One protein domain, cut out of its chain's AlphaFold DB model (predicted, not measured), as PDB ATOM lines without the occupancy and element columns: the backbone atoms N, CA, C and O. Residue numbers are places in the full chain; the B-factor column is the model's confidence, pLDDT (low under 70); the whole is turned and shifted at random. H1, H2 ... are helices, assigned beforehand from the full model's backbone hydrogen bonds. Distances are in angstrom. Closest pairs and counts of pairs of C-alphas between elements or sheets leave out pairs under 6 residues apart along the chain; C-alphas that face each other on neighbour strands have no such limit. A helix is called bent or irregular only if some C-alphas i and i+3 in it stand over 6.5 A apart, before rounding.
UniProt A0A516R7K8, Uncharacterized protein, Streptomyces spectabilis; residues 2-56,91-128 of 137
ATOM      1  N   SER A   2     176.984 121.215 125.813       50.28
ATOM      2  CA  SER A   2     176.113 121.966 124.911       50.28
ATOM      3  C   SER A   2     175.537 120.965 123.918       50.28
ATOM      4  O   SER A   2     176.309 120.221 123.315       50.28
ATOM      5  N   ASP A   3     174.214 120.888 123.795       61.56
ATOM      6  CA  ASP A   3     173.596 120.159 122.692       61.56
ATOM      7  C   ASP A   3     173.977 120.894 121.406       61.56
ATOM      8  O   ASP A   3     173.429 121.953 121.098       61.56
ATOM      9  N   THR A   4     174.984 120.377 120.703       75.19
ATOM     10  CA  THR A   4     175.382 120.866 119.383       75.19
ATOM     11  C   THR A   4     174.151 120.840 118.480       75.19
ATOM     12  O   THR A   4     173.351 119.893 118.524       75.19
ATOM     13  N   SER A   5     173.923 121.903 117.708       88.56
ATOM     14  CA  SER A   5     172.753 121.945 116.835       88.56
ATOM     15  C   SER A   5     172.905 120.922 115.701       88.56
ATOM     16  O   SER A   5     174.002 120.461 115.395       88.56
ATOM     17  N   PHE A   6     171.794 120.517 115.077       89.94
ATOM     18  CA  PHE A   6     171.866 119.614 113.919       89.94
ATOM     19  C   PHE A   6     172.642 120.248 112.755       89.94
ATOM     20  O   PHE A   6     173.308 119.546 112.007       89.94
ATOM     21  N   GLU A   7     172.562 121.572 112.623       92.69
ATOM     22  CA  GLU A   7     173.330 122.343 111.650       92.69
ATOM     23  C   GLU A   7     174.832 122.262 111.923       92.69
ATOM     24  O   GLU A   7     175.585 121.928 111.013       92.69
ATOM     25  N   ASP A   8     175.250 122.494 113.167       93.00
ATOM     26  CA  ASP A   8     176.662 122.422 113.551       93.00
ATOM     27  C   ASP A   8     177.229 121.017 113.323       93.00
ATOM     28  O   ASP A   8     178.298 120.884 112.743       93.00
ATOM     29  N   ASP A   9     176.483 119.960 113.668       93.38
ATOM     30  CA  ASP A   9     176.933 118.587 113.403       93.38
ATOM     31  C   ASP A   9     177.085 118.304 111.896       93.38
ATOM     32  O   ASP A   9     177.978 117.561 111.499       93.38
ATOM     33  N   VAL A  10     176.218 118.870 111.046       94.25
ATOM     34  CA  VAL A  10     176.331 118.736 109.582       94.25
ATOM     35  C   VAL A  10     177.536 119.504 109.050       94.25
ATOM     36  O   VAL A  10     178.230 118.993 108.175       94.25
ATOM     37  N   LEU A  11     177.794 120.707 109.564       95.31
ATOM     38  CA  LEU A  11     178.960 121.500 109.181       95.31
ATOM     39  C   LEU A  11     180.266 120.826 109.620       95.31
ATOM     40  O   LEU A  11     181.201 120.750 108.825       95.31
ATOM     41  N   ASP A  12     180.301 120.281 110.835       95.12
ATOM     42  CA  ASP A  12     181.450 119.549 111.371       95.12
ATOM     43  C   ASP A  12     181.710 118.249 110.595       95.12
ATOM     44  O   ASP A  12     182.862 117.906 110.331       95.12
ATOM     45  N   GLU A  13     180.656 117.518 110.211       95.25
ATOM     46  CA  GLU A  13     180.786 116.288 109.417       95.25
ATOM     47  C   GLU A  13     181.263 116.564 107.989       95.25
ATOM     48  O   GLU A  13     182.027 115.779 107.431       95.25
ATOM     49  N   LEU A  14     180.795 117.661 107.389       94.25
ATOM     50  CA  LEU A  14     181.181 118.066 106.041       94.25
ATOM     51  C   LEU A  14     182.648 118.522 105.987       94.25
ATOM     52  O   LEU A  14     183.351 118.218 105.020       94.25
ATOM     53  N   GLY A  15     183.094 119.238 107.021       94.94
ATOM     54  CA  GLY A  15     184.444 119.778 107.126       94.94
ATOM     55  C   GLY A  15     184.783 120.830 106.063       94.94
ATOM     56  O   GLY A  15     183.986 121.161 105.180       94.94
ATOM     57  N   ASP A  16     186.005 121.354 106.148       94.31
ATOM     58  CA  ASP A  16     186.480 122.427 105.266       94.31
ATOM     59  C   ASP A  16     186.569 121.977 103.798       94.31
ATOM     60  O   ASP A  16     186.193 122.726 102.897       94.31
ATOM     61  N   ASP A  17     186.992 120.734 103.552       94.69
ATOM     62  CA  ASP A  17     187.111 120.172 102.200       94.69
ATOM     63  C   ASP A  17     185.744 120.084 101.504       94.69
ATOM     64  O   ASP A  17     185.588 120.518 100.360       94.69
ATOM     65  N   GLY A  18     184.726 119.576 102.208       93.81
ATOM     66  CA  GLY A  18     183.368 119.485 101.676       93.81
ATOM     67  C   GLY A  18     182.728 120.861 101.479       93.81
ATOM     68  O   GLY A  18     182.036 121.091 100.484       93.81
ATOM     69  N   LEU A  19     182.998 121.815 102.378       96.19
ATOM     70  CA  LEU A  19     182.571 123.206 102.207       96.19
ATOM     71  C   LEU A  19     183.218 123.852 100.977       96.19
ATOM     72  O   LEU A  19     182.531 124.557 100.236       96.19
ATOM     73  N   GLN A  20     184.496 123.578 100.716       95.88
ATOM     74  CA  GLN A  20     185.212 124.095  99.551       95.88
ATOM     75  C   GLN A  20     184.676 123.510  98.234       95.88
ATOM     76  O   GLN A  20     184.545 124.233  97.241       95.88
ATOM     77  N   GLU A  21     184.318 122.225  98.212       95.06
ATOM     78  CA  GLU A  21     183.675 121.593  97.054       95.06
ATOM     79  C   GLU A  21     182.314 122.239  96.755       95.06
ATOM     80  O   GLU A  21     182.031 122.638  95.619       95.06
ATOM     81  N   ILE A  22     181.489 122.421  97.789       95.44
ATOM     82  CA  ILE A  22     180.184 123.078  97.664       95.44
ATOM     83  C   ILE A  22     180.346 124.541  97.231       95.44
ATOM     84  O   ILE A  22     179.583 125.006  96.382       95.44
ATOM     85  N   ALA A  23     181.354 125.255  97.736       95.56
ATOM     86  CA  ALA A  23     181.672 126.617  97.311       95.56
ATOM     87  C   ALA A  23     181.959 126.689  95.802       95.56
ATOM     88  O   ALA A  23     181.383 127.525  95.099       95.56
ATOM     89  N   GLY A  24     182.758 125.750  95.282       95.38
ATOM     90  CA  GLY A  24     183.038 125.627  93.851       95.38
ATOM     91  C   GLY A  24     181.784 125.370  93.009       95.38
ATOM     92  O   GLY A  24     181.605 125.987  91.959       95.38
ATOM     93  N   LEU A  25     180.876 124.516  93.489       93.56
ATOM     94  CA  LEU A  25     179.603 124.224  92.815       93.56
ATOM     95  C   LEU A  25     178.633 125.410  92.818       93.56
ATOM     96  O   LEU A  25     177.884 125.611  91.859       93.56
ATOM     97  N   LEU A  26     178.626 126.174  93.907       92.31
ATOM     98  CA  LEU A  26     177.786 127.354  94.082       92.31
ATOM     99  C   LEU A  26     178.351 128.594  93.373       92.31
ATOM    100  O   LEU A  26     177.606 129.550  93.161       92.31
ATOM    101  N   GLY A  27     179.636 128.588  93.006       93.12
ATOM    102  CA  GLY A  27     180.333 129.769  92.496       93.12
ATOM    103  C   GLY A  27     180.499 130.853  93.567       93.12
ATOM    104  O   GLY A  27     180.376 132.038  93.263       93.12
ATOM    105  N   THR A  28     180.718 130.447  94.818       94.12
ATOM    106  CA  THR A  28     180.851 131.328  95.990       94.12
ATOM    107  C   THR A  28     182.100 130.964  96.803       94.12
ATOM    108  O   THR A  28     182.898 130.135  96.368       94.12
ATOM    109  N   ASP A  29     182.310 131.613  97.945       93.94
ATOM    110  CA  ASP A  29     183.393 131.311  98.884       93.94
ATOM    111  C   ASP A  29     182.942 130.331  99.985       93.94
ATOM    112  O   ASP A  29     181.791 129.888 100.030       93.94
ATOM    113  N   ALA A  30     183.865 129.944 100.868       91.88
ATOM    114  CA  ALA A  30     183.574 129.009 101.954       91.88
ATOM    115  C   ALA A  30     182.477 129.533 102.902       91.88
ATOM    116  O   ALA A  30     181.645 128.753 103.366       91.88
ATOM    117  N   ASP A  31     182.415 130.847 103.136       94.12
ATOM    118  CA  ASP A  31     181.390 131.472 103.978       94.12
ATOM    119  C   ASP A  31     180.002 131.420 103.317       94.12
ATOM    120  O   ASP A  31     179.004 131.080 103.963       94.12
ATOM    121  N   GLY A  32     179.928 131.676 102.008       91.94
ATOM    122  CA  GLY A  32     178.715 131.509 101.213       91.94
ATOM    123  C   GLY A  32     178.231 130.057 101.186       91.94
ATOM    124  O   GLY A  32     177.040 129.797 101.379       91.94
ATOM    125  N   ALA A  33     179.146 129.098 101.026       95.81
ATOM    126  CA  ALA A  33     178.829 127.673 101.085       95.81
ATOM    127  C   ALA A  33     178.315 127.264 102.468       95.81
ATOM    128  O   ALA A  33     177.263 126.629 102.566       95.81
ATOM    129  N   ARG A  34     178.989 127.702 103.536       95.56
ATOM    130  CA  ARG A  34     178.577 127.464 104.924       95.56
ATOM    131  C   ARG A  34     177.180 128.015 105.195       95.56
ATOM    132  O   ARG A  34     176.358 127.315 105.778       95.56
ATOM    133  N   SER A  35     176.879 129.218 104.708       95.00
ATOM    134  CA  SER A  35     175.549 129.831 104.819       95.00
ATOM    135  C   SER A  35     174.461 129.005 104.117       95.00
ATOM    136  O   SER A  35     173.388 128.764 104.683       95.00
ATOM    137  N   VAL A  36     174.730 128.507 102.904       95.69
ATOM    138  CA  VAL A  36     173.784 127.664 102.152       95.69
ATOM    139  C   VAL A  36     173.579 126.310 102.828       95.69
ATOM    140  O   VAL A  36     172.431 125.882 102.982       95.69
ATOM    141  N   VAL A  37     174.656 125.646 103.252       95.81
ATOM    142  CA  VAL A  37     174.599 124.346 103.937       95.81
ATOM    143  C   VAL A  37     173.869 124.478 105.269       95.81
ATOM    144  O   VAL A  37     172.931 123.720 105.517       95.81
ATOM    145  N   GLY A  38     174.209 125.484 106.076       94.56
ATOM    146  CA  GLY A  38     173.562 125.742 107.358       94.56
ATOM    147  C   GLY A  38     172.071 126.040 107.212       94.56
ATOM    148  O   GLY A  38     171.221 125.382 107.819       94.56
ATOM    149  N   THR A  39     171.715 126.912 106.262       94.75
ATOM    150  CA  THR A  39     170.309 127.184 105.921       94.75
ATOM    151  C   THR A  39     169.577 125.916 105.469       94.75
ATOM    152  O   THR A  39     168.406 125.722 105.816       94.75
ATOM    153  N   THR A  40     170.242 125.043 104.711       92.31
ATOM    154  CA  THR A  40     169.678 123.771 104.238       92.31
ATOM    155  C   THR A  40     169.440 122.804 105.395       92.31
ATOM    156  O   THR A  40     168.321 122.314 105.540       92.31
ATOM    157  N   ALA A  41     170.432 122.586 106.262       92.88
ATOM    158  CA  ALA A  41     170.327 121.722 107.438       92.88
ATOM    159  C   ALA A  41     169.241 122.210 108.411       92.88
ATOM    160  O   ALA A  41     168.375 121.438 108.829       92.88
ATOM    161  N   SER A  42     169.215 123.515 108.688       91.88
ATOM    162  CA  SER A  42     168.193 124.158 109.514       91.88
ATOM    163  C   SER A  42     166.787 123.954 108.933       91.88
ATOM    164  O   SER A  42     165.868 123.530 109.639       91.88
ATOM    165  N   THR A  43     166.625 124.136 107.617       91.44
ATOM    166  CA  THR A  43     165.337 123.952 106.922       91.44
ATOM    167  C   THR A  43     164.911 122.479 106.847       91.44
ATOM    168  O   THR A  43     163.712 122.199 106.849       91.44
ATOM    169  N   LEU A  44     165.856 121.534 106.818       88.81
ATOM    170  CA  LEU A  44     165.594 120.089 106.838       88.81
ATOM    171  C   LEU A  44     165.233 119.560 108.228       88.81
ATOM    172  O   LEU A  44     164.541 118.548 108.335       88.81
ATOM    173  N   SER A  45     165.666 120.231 109.293       86.81
ATOM    174  CA  SER A  45     165.502 119.722 110.656       86.81
ATOM    175  C   SER A  45     164.031 119.536 111.055       86.81
ATOM    176  O   SER A  45     163.679 118.513 111.640       86.81
ATOM    177  N   ALA A  46     163.154 120.482 110.708       85.69
ATOM    178  CA  ALA A  46     161.720 120.403 110.986       85.69
ATOM    179  C   ALA A  46     161.001 119.273 110.214       85.69
ATOM    180  O   ALA A  46     160.319 118.473 110.856       85.69
ATOM    181  N   PRO A  47     161.126 119.149 108.874       84.50
ATOM    182  CA  PRO A  47     160.477 118.061 108.148       84.50
ATOM    183  C   PRO A  47     161.027 116.681 108.532       84.50
ATOM    184  O   PRO A  47     160.251 115.734 108.589       84.50
ATOM    185  N   LEU A  48     162.317 116.559 108.866       82.12
ATOM    186  CA  LEU A  48     162.881 115.303 109.377       82.12
ATOM    187  C   LEU A  48     162.273 114.903 110.728       82.12
ATOM    188  O   LEU A  48     161.954 113.736 110.932       82.12
ATOM    189  N   GLN A  49     162.067 115.861 111.637       80.88
ATOM    190  CA  GLN A  49     161.383 115.607 112.910       80.88
ATOM    191  C   GLN A  49     159.917 115.211 112.707       80.88
ATOM    192  O   GLN A  49     159.433 114.300 113.376       80.88
ATOM    193  N   ALA A  50     159.216 115.861 111.774       80.19
ATOM    194  CA  ALA A  50     157.835 115.522 111.442       80.19
ATOM    195  C   ALA A  50     157.715 114.097 110.872       80.19
ATOM    196  O   ALA A  50     156.836 113.346 111.285       80.19
ATOM    197  N   GLU A  51     158.628 113.704 109.980       77.75
ATOM    198  CA  GLU A  51     158.704 112.339 109.449       77.75
ATOM    199  C   GLU A  51     159.051 111.316 110.538       77.75
ATOM    200  O   GLU A  51     158.399 110.280 110.637       77.75
ATOM    201  N   ALA A  52     160.013 111.622 111.412       73.81
ATOM    202  CA  ALA A  52     160.356 110.753 112.537       73.81
ATOM    203  C   ALA A  52     159.170 110.557 113.500       73.81
ATOM    204  O   ALA A  52     158.934 109.445 113.968       73.81
ATOM    205  N   ALA A  53     158.391 111.611 113.760       75.06
ATOM    206  CA  ALA A  53     157.181 111.535 114.576       75.06
ATOM    207  C   ALA A  53     156.057 110.738 113.891       75.06
ATOM    208  O   ALA A  53     155.351 109.991 114.562       75.06
ATOM    209  N   ALA A  54     155.910 110.851 112.567       74.38
ATOM    210  CA  ALA A  54     154.942 110.072 111.791       74.38
ATOM    211  C   ALA A  54     155.298 108.574 111.714       74.38
ATOM    212  O   ALA A  54     154.413 107.737 111.557       74.38
ATOM    213  N   GLN A  55     156.586 108.240 111.830       64.12
ATOM    214  CA  GLN A  55     157.104 106.870 111.812       64.12
ATOM    215  C   GLN A  55     157.237 106.250 113.214       64.12
ATOM    216  O   GLN A  55     157.530 105.058 113.328       64.12
ATOM    217  N   ALA A  56     157.018 107.023 114.284       58.25
ATOM    218  CA  ALA A  56     157.000 106.491 115.639       58.25
ATOM    219  C   ALA A  56     155.823 105.504 115.782       58.25
ATOM    220  O   ALA A  56     154.682 105.876 115.492       58.25
ATOM    221  N   VAL A  91     159.874 116.333 100.348       76.44
ATOM    222  CA  VAL A  91     160.523 117.285 101.263       76.44
ATOM    223  C   VAL A  91     161.575 118.139 100.548       76.44
ATOM    224  O   VAL A  91     161.680 119.337 100.814       76.44
ATOM    225  N   ALA A  92     162.304 117.573  99.584       76.12
ATOM    226  CA  ALA A  92     163.409 118.242  98.900       76.12
ATOM    227  C   ALA A  92     162.969 119.494  98.133       76.12
ATOM    228  O   ALA A  92     163.635 120.524  98.206       76.12
ATOM    229  N   LYS A  93     161.829 119.459  97.430       84.81
ATOM    230  CA  LYS A  93     161.370 120.608  96.629       84.81
ATOM    231  C   LYS A  93     160.965 121.829  97.482       84.81
ATOM    232  O   LYS A  93     161.414 122.937  97.165       84.81
ATOM    233  N   PRO A  94     160.160 121.686  98.557       86.00
ATOM    234  CA  PRO A  94     159.898 122.772  99.504       86.00
ATOM    235  C   PRO A  94     161.170 123.334 100.139       86.00
ATOM    236  O   PRO A  94     161.328 124.553 100.198       86.00
ATOM    237  N   VAL A  95     162.094 122.460 100.549       86.94
ATOM    238  CA  VAL A  95     163.368 122.858 101.159       86.94
ATOM    239  C   VAL A  95     164.218 123.639 100.161       86.94
ATOM    240  O   VAL A  95     164.611 124.763 100.457       86.94
ATOM    241  N   ALA A  96     164.416 123.119  98.949       89.31
ATOM    242  CA  ALA A  96     165.197 123.787  97.911       89.31
ATOM    243  C   ALA A  96     164.623 125.170  97.561       89.31
ATOM    244  O   ALA A  96     165.368 126.128  97.372       89.31
ATOM    245  N   THR A  97     163.291 125.303  97.545       90.69
ATOM    246  CA  THR A  97     162.617 126.592  97.324       90.69
ATOM    247  C   THR A  97     162.835 127.561  98.491       90.69
ATOM    248  O   THR A  97     163.077 128.746  98.270       90.69
ATOM    249  N   ALA A  98     162.741 127.084  99.734       91.44
ATOM    250  CA  ALA A  98     162.934 127.907 100.925       91.44
ATOM    251  C   ALA A  98     164.387 128.381 101.072       91.44
ATOM    252  O   ALA A  98     164.620 129.555 101.357       91.44
ATOM    253  N   VAL A  99     165.353 127.496 100.821       90.00
ATOM    254  CA  VAL A  99     166.783 127.821 100.820       90.00
ATOM    255  C   VAL A  99     167.089 128.804  99.693       90.00
ATOM    256  O   VAL A  99     167.651 129.856  99.965       90.00
ATOM    257  N   SER A 100     166.623 128.540  98.467       93.38
ATOM    258  CA  SER A 100     166.806 129.441  97.318       93.38
ATOM    259  C   SER A 100     166.317 130.868  97.600       93.38
ATOM    260  O   SER A 100     167.016 131.832  97.303       93.38
ATOM    261  N   LYS A 101     165.155 131.021  98.253       93.00
ATOM    262  CA  LYS A 101     164.629 132.337  98.657       93.00
ATOM    263  C   LYS A 101     165.486 133.046  99.707       93.00
ATOM    264  O   LYS A 101     165.521 134.271  99.711       93.00
ATOM    265  N   LYS A 102     166.121 132.301 100.616       91.06
ATOM    266  CA  LYS A 102     166.949 132.859 101.696       91.06
ATOM    267  C   LYS A 102     168.361 133.210 101.233       91.06
ATOM    268  O   LYS A 102     168.924 134.178 101.723       91.06
ATOM    269  N   THR A 103     168.920 132.424 100.317       90.31
ATOM    270  CA  THR A 103     170.330 132.525  99.915       90.31
ATOM    271  C   THR A 103     170.520 133.209  98.565       90.31
ATOM    272  O   THR A 103     171.630 133.606  98.234       90.31
ATOM    273  N   GLY A 104     169.461 133.331  97.757       91.06
ATOM    274  CA  GLY A 104     169.536 133.830  96.380       91.06
ATOM    275  C   GLY A 104     170.081 132.809  95.374       91.06
ATOM    276  O   GLY A 104     170.140 133.099  94.180       91.06
ATOM    277  N   VAL A 105     170.445 131.602  95.820       92.75
ATOM    278  CA  VAL A 105     170.967 130.533  94.958       92.75
ATOM    279  C   VAL A 105     169.826 129.905  94.145       92.75
ATOM    280  O   VAL A 105     168.757 129.646  94.704       92.75
ATOM    281  N   PRO A 106     170.007 129.597  92.844       92.62
ATOM    282  CA  PRO A 106     168.980 128.933  92.045       92.62
ATOM    283  C   PRO A 106     168.554 127.581  92.628       92.62
ATOM    284  O   PRO A 106     169.394 126.777  93.029       92.62
ATOM    285  N   VAL A 107     167.250 127.283  92.591       90.81
ATOM    286  CA  VAL A 107     166.678 126.024  93.114       90.81
ATOM    287  C   VAL A 107     167.394 124.789  92.560       90.81
ATOM    288  O   VAL A 107     167.676 123.869  93.314       90.81
ATOM    289  N   ALA A 108     167.741 124.777  91.268       90.38
ATOM    290  CA  ALA A 108     168.453 123.656  90.651       90.38
ATOM    291  C   ALA A 108     169.834 123.407  91.281       90.38
ATOM    292  O   ALA A 108     170.229 122.259  91.467       90.38
ATOM    293  N   THR A 109     170.553 124.473  91.636       91.81
ATOM    294  CA  THR A 109     171.856 124.378  92.298       91.81
ATOM    295  C   THR A 109     171.691 123.928  93.746       91.81
ATOM    296  O   THR A 109     172.404 123.035  94.189       91.81
ATOM    297  N   VAL A 110     170.695 124.463  94.460       90.44
ATOM    298  CA  VAL A 110     170.375 124.018  95.825       90.44
ATOM    299  C   VAL A 110     170.008 122.532  95.858       90.44
ATOM    300  O   VAL A 110     170.460 121.822  96.747       90.44
ATOM    301  N   THR A 111     169.236 122.032  94.890       90.69
ATOM    302  CA  THR A 111     168.897 120.603  94.806       90.69
ATOM    303  C   THR A 111     170.144 119.728  94.703       90.69
ATOM    304  O   THR A 111     170.233 118.732  95.411       90.69
ATOM    305  N   ARG A 112     171.137 120.123  93.895       90.81
ATOM    306  CA  ARG A 112     172.418 119.397  93.802       90.81
ATOM    307  C   ARG A 112     173.177 119.404  95.126       90.81
ATOM    308  O   ARG A 112     173.722 118.384  95.522       90.81
ATOM    309  N   VAL A 113     173.177 120.536  95.833       90.81
ATOM    310  CA  VAL A 113     173.768 120.615  97.177       90.81
ATOM    311  C   VAL A 113     173.042 119.675  98.141       90.81
ATOM    312  O   VAL A 113     173.694 118.932  98.862       90.81
ATOM    313  N   ILE A 114     171.705 119.642  98.121       90.25
ATOM    314  CA  ILE A 114     170.919 118.712  98.948       90.25
ATOM    315  C   ILE A 114     171.314 117.261  98.654       90.25
ATOM    316  O   ILE A 114     171.505 116.501  99.596       90.25
ATOM    317  N   GLU A 115     171.472 116.881  97.383       89.94
ATOM    318  CA  GLU A 115     171.888 115.528  96.986       89.94
ATOM    319  C   GLU A 115     173.264 115.147  97.552       89.94
ATOM    320  O   GLU A 115     173.419 114.045  98.081       89.94
ATOM    321  N   LEU A 116     174.233 116.066  97.512       91.31
ATOM    322  CA  LEU A 116     175.569 115.862  98.087       91.31
ATOM    323  C   LEU A 116     175.554 115.793  99.619       91.31
ATOM    324  O   LEU A 116     176.364 115.086 100.215       91.31
ATOM    325  N   LEU A 117     174.612 116.484 100.265       91.06
ATOM    326  CA  LEU A 117     174.472 116.481 101.721       91.06
ATOM    327  C   LEU A 117     173.768 115.233 102.272       91.06
ATOM    328  O   LEU A 117     173.892 114.971 103.466       91.06
ATOM    329  N   ILE A 118     173.056 114.442 101.459       89.62
ATOM    330  CA  ILE A 118     172.381 113.207 101.916       89.62
ATOM    331  C   ILE A 118     173.320 112.277 102.708       89.62
ATOM    332  O   ILE A 118     172.967 111.932 103.840       89.62
ATOM    333  N   PRO A 119     174.494 111.857 102.188       88.75
ATOM    334  CA  PRO A 119     175.395 110.977 102.935       88.75
ATOM    335  C   PRO A 119     175.869 111.599 104.255       88.75
ATOM    336  O   PRO A 119     175.907 110.907 105.272       88.75
ATOM    337  N   VAL A 120     176.153 112.906 104.262       93.38
ATOM    338  CA  VAL A 120     176.598 113.655 105.449       93.38
ATOM    339  C   VAL A 120     175.502 113.677 106.517       93.38
ATOM    340  O   VAL A 120     175.731 113.308 107.667       93.38
ATOM    341  N   VAL A 121     174.271 114.018 106.132       89.62
ATOM    342  CA  VAL A 121     173.110 114.029 107.032       89.62
ATOM    343  C   VAL A 121     172.851 112.641 107.626       89.62
ATOM    344  O   VAL A 121     172.585 112.525 108.823       89.62
ATOM    345  N   LEU A 122     172.959 111.572 106.831       87.62
ATOM    346  CA  LEU A 122     172.804 110.200 107.327       87.62
ATOM    347  C   LEU A 122     173.904 109.815 108.328       87.62
ATOM    348  O   LEU A 122     173.611 109.163 109.337       87.62
ATOM    349  N   ALA A 123     175.148 110.237 108.088       90.38
ATOM    350  CA  ALA A 123     176.256 110.027 109.015       90.38
ATOM    351  C   ALA A 123     176.016 110.752 110.351       90.38
ATOM    352  O   ALA A 123     176.129 110.135 111.414       90.38
ATOM    353  N   VAL A 124     175.578 112.016 110.307       91.31
ATOM    354  CA  VAL A 124     175.216 112.810 111.495       91.31
ATOM    355  C   VAL A 124     174.091 112.153 112.288       91.31
ATOM    356  O   VAL A 124     174.210 111.968 113.502       91.31
ATOM    357  N   LEU A 125     173.006 111.750 111.621       87.38
ATOM    358  CA  LEU A 125     171.883 111.073 112.276       87.38
ATOM    359  C   LEU A 125     172.323 109.752 112.923       87.38
ATOM    360  O   LEU A 125     171.916 109.459 114.047       87.38
ATOM    361  N   SER A 126     173.209 108.995 112.271       86.00
ATOM    362  CA  SER A 126     173.773 107.754 112.820       86.00
ATOM    363  C   SER A 126     174.636 108.011 114.063       86.00
ATOM    364  O   SER A 126     174.478 107.328 115.078       86.00
ATOM    365  N   LYS A 127     175.500 109.039 114.035       86.12
ATOM    366  CA  LYS A 127     176.313 109.462 115.191       86.12
ATOM    367  C   LYS A 127     175.443 109.932 116.358       86.12
ATOM    368  O   LYS A 127     175.728 109.603 117.510       86.12
ATOM    369  N   ARG A 128     174.360 110.663 116.076       83.69
ATOM    370  CA  ARG A 128     173.379 111.098 117.084       83.69
ATOM    371  C   ARG A 128     172.614 109.927 117.693       83.69
ATOM    372  O   ARG A 128     172.472 109.871 118.910       83.69
TER     373      ARG A 128
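This is residues 2 to 56 and 91 to 128 of the 137 residues of an uncharacterized protein of Streptomyces spectabilis (UniProt A0A516R7K8). A long helix, H2, runs through the middle between H1a on one side and H3 on the other, while the sharply bent helix H4 crosses from H3 with H4a to H1a with H4b. The bent helix H1 wraps along H2 and meets its first residues with H1b; beyond residue 47 H2 runs on past its neighbours. The printed part has 93 residues with four named helices, H1 to H4, no named strand, and is all helix. It is compact, radius of gyration of the C-alphas 12.7 A, spanning 40 by 27 by 21 A.

Find C-alpha 6 at (171.866, 119.614, 113.919), where H1, residues 6 to 26, begins. By hydrogen bonds it is one helix but bent, C-alphas 13 and 16 being 9.3 A apart; its arms are H1a, 6 to 13, and H1b, 16 to 26. H2, residues 30 to 55, runs 35.9 A with a kink of 28 degrees near residue 47. H3, residues 91 to 103, runs 18.2 A. H4, residues 107 to 128, also one helix by hydrogen bonds, is bent, C-alphas 116 and 119 being 6.9 A apart; its arms are H4a, 107 to 116, and H4b, 119 to 128, which ends at C-alpha 128 at (173.379, 111.098, 117.084).

Start at H2, whose residues 34 to 45 alone touch H1a at a steep tilt of 56 degrees, closest C-alphas Glu 7 and Ala 41, 5.2 A. Its residues 35 to 47 alone touch H3 at a shallow tilt of 32 degrees, opposite ways, closest C-alphas Thr 40 and Val 99, 6.0 A. H1b touches residues 30 to 34 of H2 alone, about perpendicular at 84 degrees, closest C-alphas Ala 23 and Ala 33, 4.8 A. H3 touches H4a, closest C-alphas Ser 100 and Val 107, 5.4 A. H4b touches H1a, closest C-alphas Val 10 and Val 121, 6.2 A. Every O i to N i+4 pair is within hydrogen-bond range in H1a, H1b, H3, H4a and H4b; in H2, 20 of 22.

Look for the farthest C-alphas, Gly 27 and Ala 56, 40.3 A apart. Residues 57 to 90 are not printed, and C-alphas 56 and 91 stand 18.3 A apart across this cut. No link printed whole is long. The pLDDT is under 70 at residues 2 to 3 and 55 to 56.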